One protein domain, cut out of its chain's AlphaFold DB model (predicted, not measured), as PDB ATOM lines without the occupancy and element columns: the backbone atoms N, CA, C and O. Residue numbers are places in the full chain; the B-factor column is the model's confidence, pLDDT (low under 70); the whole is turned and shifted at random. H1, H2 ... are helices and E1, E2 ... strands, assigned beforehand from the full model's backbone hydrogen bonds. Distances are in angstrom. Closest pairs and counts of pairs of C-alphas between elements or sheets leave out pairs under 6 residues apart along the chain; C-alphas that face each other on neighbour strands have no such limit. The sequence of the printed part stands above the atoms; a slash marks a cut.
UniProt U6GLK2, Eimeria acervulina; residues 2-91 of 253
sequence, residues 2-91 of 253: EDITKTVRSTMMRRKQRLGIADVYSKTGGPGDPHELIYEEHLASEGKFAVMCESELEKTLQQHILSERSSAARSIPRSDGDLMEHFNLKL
ATOM      1  N   GLU A   2      15.420   9.717 153.757       67.56
ATOM      2  CA  GLU A   2      16.871   9.470 153.915       67.56
ATOM      3  C   GLU A   2      17.673   9.500 152.608       67.56
ATOM      4  O   GLU A   2      18.801   9.991 152.595       67.56
ATOM      5  N   ASP A   3      17.091   9.041 151.502       64.88
ATOM      6  CA  ASP A   3      17.764   9.048 150.198       64.88
ATOM      7  C   ASP A   3      17.939  10.464 149.631       64.88
ATOM      8  O   ASP A   3      18.980  10.762 149.055       64.88
ATOM      9  N   ILE A   4      16.997  11.379 149.891       69.31
ATOM     10  CA  ILE A   4      17.122  12.797 149.510       69.31
ATOM     11  C   ILE A   4      18.247  13.443 150.311       69.31
ATOM     12  O   ILE A   4      19.130  14.084 149.744       69.31
ATOM     13  N   THR A   5      18.271  13.217 151.625       72.06
ATOM     14  CA  THR A   5      19.321  13.743 152.502       72.06
ATOM     15  C   THR A   5      20.702  13.223 152.099       72.06
ATOM     16  O   THR A   5      21.669  13.982 152.126       72.06
ATOM     17  N   LYS A   6      20.813  11.953 151.684       74.94
ATOM     18  CA  LYS A   6      22.060  11.369 151.162       74.94
ATOM     19  C   LYS A   6      22.471  11.994 149.830       74.94
ATOM     20  O   LYS A   6      23.641  12.341 149.683       74.94
ATOM     21  N   THR A   7      21.536  12.183 148.899       73.38
ATOM     22  CA  THR A   7      21.809  12.822 147.604       73.38
ATOM     23  C   THR A   7      22.268  14.260 147.791       73.38
ATOM     24  O   THR A   7      23.352  14.589 147.324       73.38
ATOM     25  N   VAL A   8      21.536  15.072 148.562       74.62
ATOM     26  CA  VAL A   8      21.901  16.464 148.885       74.62
ATOM     27  C   VAL A   8      23.265  16.532 149.572       74.62
ATOM     28  O   VAL A   8      24.123  17.327 149.194       74.62
ATOM     29  N   ARG A   9      23.516  15.660 150.556       74.81
ATOM     30  CA  ARG A   9      24.811  15.599 151.247       74.81
ATOM     31  C   ARG A   9      25.944  15.217 150.291       74.81
ATOM     32  O   ARG A   9      27.028  15.782 150.396       74.81
ATOM     33  N   SER A  10      25.700  14.300 149.357       74.62
ATOM     34  CA  SER A  10      26.669  13.868 148.345       74.62
ATOM     35  C   SER A  10      26.974  14.970 147.326       74.62
ATOM     36  O   SER A  10      28.145  15.254 147.073       74.62
ATOM     37  N   THR A  11      25.960  15.666 146.798       70.62
ATOM     38  CA  THR A  11      26.159  16.809 145.888       70.62
ATOM     39  C   THR A  11      26.856  17.972 146.584       70.62
ATOM     40  O   THR A  11      27.798  18.532 146.024       70.62
ATOM     41  N   MET A  12      26.489  18.291 147.830       71.62
ATOM     42  CA  MET A  12      27.179  19.317 148.619       71.62
ATOM     43  C   MET A  12      28.627  18.938 148.947       71.62
ATOM     44  O   MET A  12      29.515  19.780 148.832       71.62
ATOM     45  N   MET A  13      28.901  17.681 149.313       70.38
ATOM     46  CA  MET A  13      30.269  17.202 149.555       70.38
ATOM     47  C   MET A  13      31.112  17.231 148.281       70.38
ATOM     48  O   MET A  13      32.257  17.670 148.323       70.38
ATOM     49  N   ARG A  14      30.546  16.842 147.132       69.12
ATOM     50  CA  ARG A  14      31.225  16.918 145.833       69.12
ATOM     51  C   ARG A  14      31.513  18.371 145.435       69.12
ATOM     52  O   ARG A  14      32.602  18.651 144.941       69.12
ATOM     53  N   ARG A  15      30.588  19.300 145.716       62.56
ATOM     54  CA  ARG A  15      30.814  20.749 145.578       62.56
ATOM     55  C   ARG A  15      31.968  21.205 146.478       62.56
ATOM     56  O   ARG A  15      32.911  21.807 145.986       62.56
ATOM     57  N   LYS A  16      31.953  20.834 147.764       64.19
ATOM     58  CA  LYS A  16      32.995  21.181 148.747       64.19
ATOM     59  C   LYS A  16      34.381  20.618 148.396       64.19
ATOM     60  O   LYS A  16      35.379  21.290 148.617       64.19
ATOM     61  N   GLN A  17      34.451  19.407 147.847       66.81
ATOM     62  CA  GLN A  17      35.705  18.758 147.457       66.81
ATOM     63  C   GLN A  17      36.316  19.371 146.185       66.81
ATOM     64  O   GLN A  17      37.536  19.428 146.074       66.81
ATOM     65  N   ARG A  18      35.491  19.854 145.240       60.56
ATOM     66  CA  ARG A  18      35.964  20.564 144.032       60.56
ATOM     67  C   ARG A  18      36.317  22.025 144.294       60.56
ATOM     68  O   ARG A  18      37.232  22.529 143.663       60.56
ATOM     69  N   LEU A  19      35.660  22.646 145.272       56.09
ATOM     70  CA  LEU A  19      36.024  23.947 145.843       56.09
ATOM     71  C   LEU A  19      37.343  23.924 146.630       56.09
ATOM     72  O   LEU A  19      37.614  24.897 147.327       56.09
ATOM     73  N   GLY A  20      38.090  22.806 146.590       51.66
ATOM     74  CA  GLY A  20      39.218  22.481 147.457       51.66
ATOM     75  C   GLY A  20      39.972  23.721 147.894       51.66
ATOM     76  O   GLY A  20      40.726  24.251 147.096       51.66
ATOM     77  N   ILE A  21      39.693  24.173 149.125       48.38
ATOM     78  CA  ILE A  21      40.379  25.267 149.822       48.38
ATOM     79  C   ILE A  21      40.814  26.349 148.823       48.38
ATOM     80  O   ILE A  21      41.979  26.423 148.444       48.38
ATOM     81  N   ALA A  22      39.860  27.139 148.331       45.75
ATOM     82  CA  ALA A  22      40.156  28.260 147.453       45.75
ATOM     83  C   ALA A  22      40.887  29.369 148.234       45.75
ATOM     84  O   ALA A  22      40.308  30.387 148.588       45.75
ATOM     85  N   ASP A  23      42.177  29.153 148.472       44.03
ATOM     86  CA  ASP A  23      43.197  30.163 148.762       44.03
ATOM     87  C   ASP A  23      43.828  30.641 147.432       44.03
ATOM     88  O   ASP A  23      45.013  30.936 147.325       44.03
ATOM     89  N   VAL A  24      43.023  30.664 146.360       51.44
ATOM     90  CA  VAL A  24      43.420  31.092 145.001       51.44
ATOM     91  C   VAL A  24      43.142  32.595 144.799       51.44
ATOM     92  O   VAL A  24      43.324  33.145 143.718       51.44
ATOM     93  N   TYR A  25      42.725  33.301 145.852       48.09
ATOM     94  CA  TYR A  25      42.315  34.704 145.804       48.09
ATOM     95  C   TYR A  25      43.430  35.670 146.234       48.09
ATOM     96  O   TYR A  25      43.243  36.479 147.140       48.09
ATOM     97  N   SER A  26      44.581  35.649 145.559       51.22
ATOM     98  CA  SER A  26      45.488  36.808 145.569       51.22
ATOM     99  C   SER A  26      45.113  37.726 144.410       51.22
ATOM    100  O   SER A  26      45.581  37.566 143.285       51.22
ATOM    101  N   LYS A  27      44.215  38.678 144.670       51.66
ATOM    102  CA  LYS A  27      43.765  39.684 143.701       51.66
ATOM    103  C   LYS A  27      44.880  40.722 143.487       51.66
ATOM    104  O   LYS A  27      44.866  41.775 144.113       51.66
ATOM    105  N   THR A  28      45.871  40.408 142.653       51.97
ATOM    106  CA  THR A  28      47.009  41.305 142.347       51.97
ATOM    107  C   THR A  28      47.250  41.517 140.846       51.97
ATOM    108  O   THR A  28      48.346  41.912 140.464       51.97
ATOM    109  N   GLY A  29      46.249  41.274 139.995       53.72
ATOM    110  CA  GLY A  29      46.355  41.430 138.539       53.72
ATOM    111  C   GLY A  29      45.562  42.620 138.002       53.72
ATOM    112  O   GLY A  29      44.420  42.827 138.408       53.72
ATOM    113  N   GLY A  30      46.178  43.418 137.124       56.56
ATOM    114  CA  GLY A  30      45.522  44.497 136.375       56.56
ATOM    115  C   GLY A  30      44.718  43.980 135.169       56.56
ATOM    116  O   GLY A  30      44.788  42.794 134.857       56.56
ATOM    117  N   PRO A  31      43.972  44.854 134.471       49.53
ATOM    118  CA  PRO A  31      43.065  44.448 133.395       49.53
ATOM    119  C   PRO A  31      43.814  43.741 132.255       49.53
ATOM    120  O   PRO A  31      44.724  44.322 131.658       49.53
ATOM    121  N   GLY A  32      43.416  42.499 131.956       59.72
ATOM    122  CA  GLY A  32      44.041  41.648 130.930       59.72
ATOM    123  C   GLY A  32      45.022  40.596 131.465       59.72
ATOM    124  O   GLY A  32      45.726  39.962 130.677       59.72
ATOM    125  N   ASP A  33      45.084  40.403 132.784       60.06
ATOM    126  CA  ASP A  33      45.885  39.353 133.410       60.06
ATOM    127  C   ASP A  33      45.285  37.961 133.097       60.06
ATOM    128  O   ASP A  33      44.079  37.759 133.272       60.06
ATOM    129  N   PRO A  34      46.072  36.962 132.652       59.72
ATOM    130  CA  PRO A  34      45.596  35.587 132.473       59.72
ATOM    131  C   PRO A  34      44.917  34.994 133.719       59.72
ATOM    132  O   PRO A  34      44.062  34.119 133.581       59.72
ATOM    133  N   HIS A  35      45.225  35.483 134.925       58.94
ATOM    134  CA  HIS A  35      44.497  35.106 136.141       58.94
ATOM    135  C   HIS A  35      43.028  35.561 136.157       58.94
ATOM    136  O   HIS A  35      42.193  34.890 136.765       58.94
ATOM    137  N   GLU A  36      42.692  36.656 135.475       60.25
ATOM    138  CA  GLU A  36      41.325  37.174 135.346       60.25
ATOM    139  C   GLU A  36      40.490  36.284 134.409       60.25
ATOM    140  O   GLU A  36      39.365  35.916 134.743       60.25
ATOM    141  N   LEU A  37      41.086  35.813 133.306       63.03
ATOM    142  CA  LEU A  37      40.457  34.850 132.390       63.03
ATOM    143  C   LEU A  37      40.200  33.495 133.063       63.03
ATOM    144  O   LEU A  37      39.129  32.912 132.905       63.03
ATOM    145  N   ILE A  38      41.160  33.012 133.860       66.62
ATOM    146  CA  ILE A  38      41.003  31.779 134.645       66.62
ATOM    147  C   ILE A  38      39.892  31.945 135.695       66.62
ATOM    148  O   ILE A  38      39.136  31.007 135.953       66.62
ATOM    149  N   TYR A  39      39.762  33.135 136.286       66.06
ATOM    150  CA  TYR A  39      38.711  33.438 137.255       66.06
ATOM    151  C   TYR A  39      37.316  33.465 136.618       66.06
ATOM    152  O   TYR A  39      36.387  32.850 137.150       66.06
ATOM    153  N   GLU A  40      37.166  34.114 135.463       69.75
ATOM    154  CA  GLU A  40      35.904  34.123 134.717       69.75
ATOM    155  C   GLU A  40      35.516  32.723 134.227       69.75
ATOM    156  O   GLU A  40      34.357  32.322 134.367       69.75
ATOM    157  N   GLU A  41      36.471  31.942 133.715       71.44
ATOM    158  CA  GLU A  41      36.222  30.560 133.301       71.44
ATOM    159  C   GLU A  41      35.803  29.687 134.493       71.44
ATOM    160  O   GLU A  41      34.860  28.893 134.386       71.44
ATOM    161  N   HIS A  42      36.434  29.876 135.658       71.31
ATOM    162  CA  HIS A  42      36.054  29.187 136.886       71.31
ATOM    163  C   HIS A  42      34.623  29.538 137.309       71.31
ATOM    164  O   HIS A  42      33.802  28.629 137.437       71.31
ATOM    165  N   LEU A  43      34.281  30.825 137.428       73.12
ATOM    166  CA  LEU A  43      32.927  31.291 137.760       73.12
ATOM    167  C   LEU A  43      31.872  30.781 136.770       73.12
ATOM    168  O   LEU A  43      30.803  30.317 137.174       73.12
ATOM    169  N   ALA A  44      32.172  30.810 135.471       71.75
ATOM    170  CA  ALA A  44      31.282  30.281 134.443       71.75
ATOM    171  C   ALA A  44      31.092  28.760 134.583       71.75
ATOM    172  O   ALA A  44      29.985  28.246 134.398       71.75
ATOM    173  N   SER A  45      32.153  28.024 134.931       71.44
ATOM    174  CA  SER A  45      32.081  26.584 135.200       71.44
ATOM    175  C   SER A  45      31.280  26.266 136.471       71.44
ATOM    176  O   SER A  45      30.518  25.294 136.485       71.44
ATOM    177  N   GLU A  46      31.375  27.111 137.502       71.62
ATOM    178  CA  GLU A  46      30.589  26.995 138.731       71.62
ATOM    179  C   GLU A  46      29.107  27.259 138.479       71.62
ATOM    180  O   GLU A  46      28.267  26.480 138.930       71.62
ATOM    181  N   GLY A  47      28.780  28.298 137.704       71.25
ATOM    182  CA  GLY A  47      27.406  28.596 137.303       71.25
ATOM    183  C   GLY A  47      26.771  27.426 136.549       71.25
ATOM    184  O   GLY A  47      25.686  26.967 136.907       71.25
ATOM    185  N   LYS A  48      27.485  26.854 135.570       74.50
ATOM    186  CA  LYS A  48      27.028  25.658 134.837       74.50
ATOM    187  C   LYS A  48      26.821  24.459 135.767       74.50
ATOM    188  O   LYS A  48      25.844  23.726 135.623       74.50
ATOM    189  N   PHE A  49      27.717  24.247 136.729       74.44
ATOM    190  CA  PHE A  49      27.601  23.145 137.683       74.44
ATOM    191  C   PHE A  49      26.445  23.326 138.674       74.44
ATOM    192  O   PHE A  49      25.770  22.346 138.994       74.44
ATOM    193  N   ALA A  50      26.196  24.553 139.137       73.25
ATOM    194  CA  ALA A  50      25.056  24.877 139.989       73.25
ATOM    195  C   ALA A  50      23.735  24.549 139.278       73.25
ATOM    196  O   ALA A  50      22.933  23.795 139.822       73.25
ATOM    197  N   VAL A  51      23.587  24.986 138.022       77.38
ATOM    198  CA  VAL A  51      22.418  24.674 137.182       77.38
ATOM    199  C   VAL A  51      22.233  23.161 137.004       77.38
ATOM    200  O   VAL A  51      21.119  22.652 137.114       77.38
ATOM    201  N   MET A  52      23.315  22.402 136.789       79.19
ATOM    202  CA  MET A  52      23.218  20.937 136.716       79.19
ATOM    203  C   MET A  52      22.764  20.313 138.042       79.19
ATOM    204  O   MET A  52      21.940  19.404 138.038       79.19
ATOM    205  N   CYS A  53      23.291  20.782 139.176       77.44
ATOM    206  CA  CYS A  53      22.907  20.264 140.490       77.44
ATOM    207  C   CYS A  53      21.438  20.554 140.814       77.44
ATOM    208  O   CYS A  53      20.766  19.694 141.381       77.44
ATOM    209  N   GLU A  54      20.947  21.736 140.446       77.88
ATOM    210  CA  GLU A  54      19.537  22.103 140.579       77.88
ATOM    211  C   GLU A  54      18.645  21.217 139.706       77.88
ATOM    212  O   GLU A  54      17.666  20.669 140.208       77.88
ATOM    213  N   SER A  55      19.029  20.969 138.450       81.69
ATOM    214  CA  SER A  55      18.283  20.067 137.561       81.69
ATOM    215  C   SER A  55      18.233  18.627 138.089       81.69
ATOM    216  O   SER A  55      17.189  17.980 138.040       81.69
ATOM    217  N   GLU A  56      19.337  18.106 138.630       81.62
ATOM    218  CA  GLU A  56      19.358  16.760 139.221       81.62
ATOM    219  C   GLU A  56      18.513  16.671 140.500       81.62
ATOM    220  O   GLU A  56      17.823  15.669 140.726       81.62
ATOM    221  N   LEU A  57      18.512  17.724 141.326       82.31
ATOM    222  CA  LEU A  57      17.627  17.813 142.484       82.31
ATOM    223  C   LEU A  57      16.157  17.841 142.051       82.31
ATOM    224  O   LEU A  57      15.352  17.093 142.603       82.31
ATOM    225  N   GLU A  58      15.816  18.653 141.052       84.50
ATOM    226  CA  GLU A  58      14.464  18.754 140.505       84.50
ATOM    227  C   GLU A  58      13.975  17.404 139.976       84.50
ATOM    228  O   GLU A  58      12.914  16.940 140.390       84.50
ATOM    229  N   LYS A  59      14.770  16.721 139.141       86.00
ATOM    230  CA  LYS A  59      14.436  15.376 138.641       86.00
ATOM    231  C   LYS A  59      14.202  14.392 139.783       86.00
ATOM    232  O   LYS A  59      13.248  13.620 139.745       86.00
ATOM    233  N   THR A  60      15.051  14.430 140.810       84.81
ATOM    234  CA  THR A  60      14.924  13.551 141.981       84.81
ATOM    235  C   THR A  60      13.632  13.834 142.749       84.81
ATOM    236  O   THR A  60      12.936  12.905 143.161       84.81
ATOM    237  N   LEU A  61      13.288  15.110 142.931       84.12
ATOM    238  CA  LEU A  61      12.055  15.524 143.596       84.12
ATOM    239  C   LEU A  61      10.823  15.136 142.779       84.12
ATOM    240  O   LEU A  61       9.907  14.532 143.330       84.12
ATOM    241  N   GLN A  62      10.820  15.406 141.473       85.56
ATOM    242  CA  GLN A  62       9.745  15.007 140.564       85.56
ATOM    243  C   GLN A  62       9.547  13.492 140.579       85.56
ATOM    244  O   GLN A  62       8.425  13.023 140.752       85.56
ATOM    245  N   GLN A  63      10.630  12.714 140.488       84.19
ATOM    246  CA  GLN A  63      10.559  11.259 140.577       84.19
ATOM    247  C   GLN A  63       9.988  10.812 141.925       84.19
ATOM    248  O   GLN A  63       9.186   9.887 141.961       84.19
ATOM    249  N   HIS A  64      10.347  11.460 143.035       81.25
ATOM    250  CA  HIS A  64       9.820  11.081 144.344       81.25
ATOM    251  C   HIS A  64       8.340  11.439 144.537       81.25
ATOM    252  O   HIS A  64       7.615  10.693 145.189       81.25
ATOM    253  N   ILE A  65       7.900  12.571 143.985       83.25
ATOM    254  CA  ILE A  65       6.512  13.036 144.072       83.25
ATOM    255  C   ILE A  65       5.608  12.191 143.169       83.25
ATOM    256  O   ILE A  65       4.531  11.771 143.587       83.25
ATOM    257  N   LEU A  66       6.054  11.942 141.938       84.50
ATOM    258  CA  LEU A  66       5.258  11.315 140.886       84.50
ATOM    259  C   LEU A  66       5.434   9.801 140.811       84.50
ATOM    260  O   LEU A  66       4.718   9.160 140.053       84.50
ATOM    261  N   SER A  67       6.383   9.210 141.540       84.19
ATOM    262  CA  SER A  67       6.619   7.765 141.515       84.19
ATOM    263  C   SER A  67       6.585   7.151 142.907       84.19
ATOM    264  O   SER A  67       7.075   7.709 143.887       84.19
ATOM    265  N   GLU A  68       6.050   5.940 142.984       77.56
ATOM    266  CA  GLU A  68       6.144   5.084 144.152       77.56
ATOM    267  C   GLU A  68       7.340   4.137 144.019       77.56
ATOM    268  O   GLU A  68       7.710   3.689 142.927       77.56
ATOM    269  N   ARG A  69       7.985   3.839 145.149       69.25
ATOM    270  CA  ARG A  69       9.088   2.884 145.183       69.25
ATOM    271  C   ARG A  69       8.498   1.482 145.292       69.25
ATOM    272  O   ARG A  69       8.053   1.079 146.359       69.25
ATOM    273  N   SER A  70       8.515   0.739 144.187       66.88
ATOM    274  CA  SER A  70       8.121  -0.668 144.192       66.88
ATOM    275  C   SER A  70       9.041  -1.482 145.103       66.88
ATOM    276  O   SER A  70      10.242  -1.207 145.199       66.88
ATOM    277  N   SER A  71       8.502  -2.547 145.693       62.22
ATOM    278  CA  SER A  71       9.249  -3.580 146.419       62.22
ATOM    279  C   SER A  71      10.400  -4.188 145.600       62.22
ATOM    280  O   SER A  71      11.384  -4.645 146.172       62.22
ATOM    281  N   ALA A  72      10.340  -4.113 144.265       66.12
ATOM    282  CA  ALA A  72      11.410  -4.526 143.354       66.12
ATOM    283  C   ALA A  72      12.479  -3.439 143.080       66.12
ATOM    284  O   ALA A  72      13.206  -3.530 142.090       66.12
ATOM    285  N   ALA A  73      12.553  -2.383 143.901       64.81
ATOM    286  CA  ALA A  73      13.457  -1.232 143.761       64.81
ATOM    287  C   ALA A  73      13.325  -0.436 142.442       64.81
ATOM    288  O   ALA A  73      14.169   0.408 142.135       64.81
ATOM    289  N   ARG A  74      12.254  -0.659 141.670       70.56
ATOM    290  CA  ARG A  74      11.915   0.117 140.468       70.56
ATOM    291  C   ARG A  74      10.944   1.239 140.841       70.56
ATOM    292  O   ARG A  74      10.001   1.004 141.593       70.56
ATOM    293  N   SER A  75      11.169   2.450 140.334       72.38
ATOM    294  CA  SER A  75      10.203   3.546 140.474       72.38
ATOM    295  C   SER A  75       9.041   3.313 139.514       72.38
ATOM    296  O   SER A  75       9.263   3.240 138.304       72.38
ATOM    297  N   ILE A  76       7.831   3.181 140.045       76.44
ATOM    298  CA  ILE A  76       6.606   3.045 139.254       76.44
ATOM    299  C   ILE A  76       5.890   4.399 139.282       76.44
ATOM    300  O   ILE A  76       5.739   4.946 140.375       76.44
ATOM    301  N   PRO A  77       5.468   4.960 138.135       80.94
ATOM    302  CA  PRO A  77       4.659   6.175 138.120       80.94
ATOM    303  C   PRO A  77       3.390   5.976 138.957       80.94
ATOM    304  O   PRO A  77       2.695   4.975 138.781       80.94
ATOM    305  N   ARG A  78       3.098   6.903 139.870       83.56
ATOM    306  CA  ARG A  78       1.849   6.911 140.637       83.56
ATOM    307  C   ARG A  78       0.687   7.196 139.698       83.56
ATOM    308  O   ARG A  78       0.825   8.006 138.781       83.56
ATOM    309  N   SER A  79      -0.449   6.548 139.931       85.00
ATOM    310  CA  SER A  79      -1.671   6.913 139.221       85.00
ATOM    311  C   SER A  79      -2.218   8.242 139.750       85.00
ATOM    312  O   SER A  79      -1.949   8.628 140.891       85.00
ATOM    313  N   ASP A  80      -3.023   8.937 138.943       81.75
ATOM    314  CA  ASP A  80      -3.692  10.171 139.374       81.75
ATOM    315  C   ASP A  80      -4.590   9.937 140.600       81.75
ATOM    316  O   ASP A  80      -4.700  10.813 141.456       81.75
ATOM    317  N   GLY A  81      -5.179   8.740 140.724       82.75
ATOM    318  CA  GLY A  81      -5.955   8.336 141.897       82.75
ATOM    319  C   GLY A  81      -5.104   8.294 143.167       82.75
ATOM    320  O   GLY A  81      -5.467   8.918 144.164       82.75
ATOM    321  N   ASP A  82      -3.935   7.650 143.102       82.31
ATOM    322  CA  ASP A  82      -3.005   7.556 144.237       82.31
ATOM    323  C   ASP A  82      -2.439   8.932 144.614       82.31
ATOM    324  O   ASP A  82      -2.247   9.244 145.789       82.31
ATOM    325  N   LEU A  83      -2.171   9.781 143.616       84.44
ATOM    326  CA  LEU A  83      -1.730  11.159 143.837       84.44
ATOM    327  C   LEU A  83      -2.819  11.979 144.528       84.44
ATOM    328  O   LEU A  83      -2.535  12.684 145.498       84.44
ATOM    329  N   MET A  84      -4.061  11.874 144.060       84.81
ATOM    330  CA  MET A  84      -5.186  12.557 144.681       84.81
ATOM    331  C   MET A  84      -5.384  12.124 146.135       84.81
ATOM    332  O   MET A  84      -5.557  12.985 146.995       84.81
ATOM    333  N   GLU A  85      -5.301  10.826 146.430       83.94
ATOM    334  CA  GLU A  85      -5.401  10.308 147.797       83.94
ATOM    335  C   GLU A  85      -4.243  10.805 148.674       83.94
ATOM    336  O   GLU A  85      -4.467  11.378 149.741       83.94
ATOM    337  N   HIS A  86      -3.004  10.689 148.191       81.75
ATOM    338  CA  HIS A  86      -1.803  11.096 148.923       81.75
ATOM    339  C   HIS A  86      -1.801  12.588 149.297       81.75
ATOM    340  O   HIS A  86      -1.303  12.966 150.359       81.75
ATOM    341  N   PHE A  87      -2.350  13.447 148.435       82.44
ATOM    342  CA  PHE A  87      -2.454  14.888 148.677       82.44
ATOM    343  C   PHE A  87      -3.811  15.327 149.246       82.44
ATOM    344  O   PHE A  87      -4.039  16.526 149.401       82.44
ATOM    345  N   ASN A  88      -4.698  14.388 149.596       82.75
ATOM    346  CA  ASN A  88      -6.060  14.665 150.068       82.75
ATOM    347  C   ASN A  88      -6.857  15.580 149.115       82.75
ATOM    348  O   ASN A  88      -7.661  16.415 149.538       82.75
ATOM    349  N   LEU A  89      -6.626  15.439 147.810       84.69
ATOM    350  CA  LEU A  89      -7.343  16.164 146.774       84.69
ATOM    351  C   LEU A  89      -8.681  15.471 146.522       84.69
ATOM    352  O   LEU A  89      -8.745  14.356 146.008       84.69
ATOM    353  N   LYS A  90      -9.779  16.153 146.855       81.75
ATOM    354  CA  LYS A  90     -11.129  15.664 146.572       81.75
ATOM    355  C   LYS A  90     -11.607  16.212 145.230       81.75
ATOM    356  O   LYS A  90     -12.060  17.351 145.147       81.75
ATOM    357  N   LEU A  91     -11.542  15.392 144.183       80.31
ATOM    358  CA  LEU A  91     -12.187  15.712 142.912       80.31
ATOM    359  C   LEU A  91     -13.683  15.397 143.028       80.31
ATOM    360  O   LEU A  91     -14.075  14.238 143.151       80.31
TER     361      LEU A  91
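Overview. This is residues 2 to 91 of the 253 residues of a protein of Eimeria acervulina (UniProt U6GLK2). A small head, made of the two-stranded hairpin E1 and E2 and the short helix H3, sits at one end of the long helix H2, which makes the longest axis. Helix H1 runs loosely alongside H2, the opposite way, and the long link between them, residues 19 to 33, turns back at the end of H2 away from the head. The printed part has 90 residues with three named helices and two named strands, in the order H1, H2, E1, E2, H3; the sheet, E1 - E2, is antiparallel and the class is mostly helix. The whole is extended, a rod spanning 64 by 26 by 19 A, with a radius of gyration of the C-alphas of 20.9 A.

Arrangement. Strands E1, residues 67 to 69, and E2, residues 75 to 77, form a hairpin and are antiparallel, with 144 degrees between their directions. N 68 and O 76 are within hydrogen-bond range at 2.8 A, and N 76 and O 68 at 2.9 A. H2, residues 34 to 66, comes closest to E2 with the C-alphas of Leu 66 and Pro 77, 5.9 A apart. H3, residues 80 to 86, is close to H2 but not clearly touching it, the closest C-alphas being those of Leu 66 and Leu 83, 7.6 A apart; their lines are about perpendicular, at 88 degrees. H1, residues 2 to 18, and H2 form a helical hairpin and only just touch, with 3 pairs of C-alphas within 8 A, the closest being those of Thr 11 and Cys 53 at 7.2 A. H1 touches H2 with residues 4 to 11 alone, and H2 touches H1 with residues 53 to 60 alone; they run opposite ways at a shallow tilt of 6 degrees. H1 is apart from E1, E2 and H3. In H1, H2 and H3 every O i to N i+4 pair is within hydrogen-bond range.

Along the chain. E1 and E2 each measure 6.6 A from first to last C-alpha. H2 measures 47.8 A, from C-alpha 34 at (45.596, 35.587, 132.473) to C-alpha 66 at (5.258, 11.315, 140.886). H1 measures 24.2 A and begins with C-alpha 2 at (16.871, 9.470, 153.915). H3 measures 9.8 A and ends with C-alpha 86 at (-1.803, 11.096, 148.923).

Size, cuts and confidence. The C-alphas farthest apart are those of Gly 30 and Leu 91, 64.8 A. The printed part has no cut. The link from H1 to H2 is long, with 15 residues; the others are tight. Residues 29 to 34 stand free, as do residues 40 to 45 of H2. The mean pLDDT of the printed part is 71.1, and residues 2 to 4, 14 to 40 and 69 to 73 of the model are under 70.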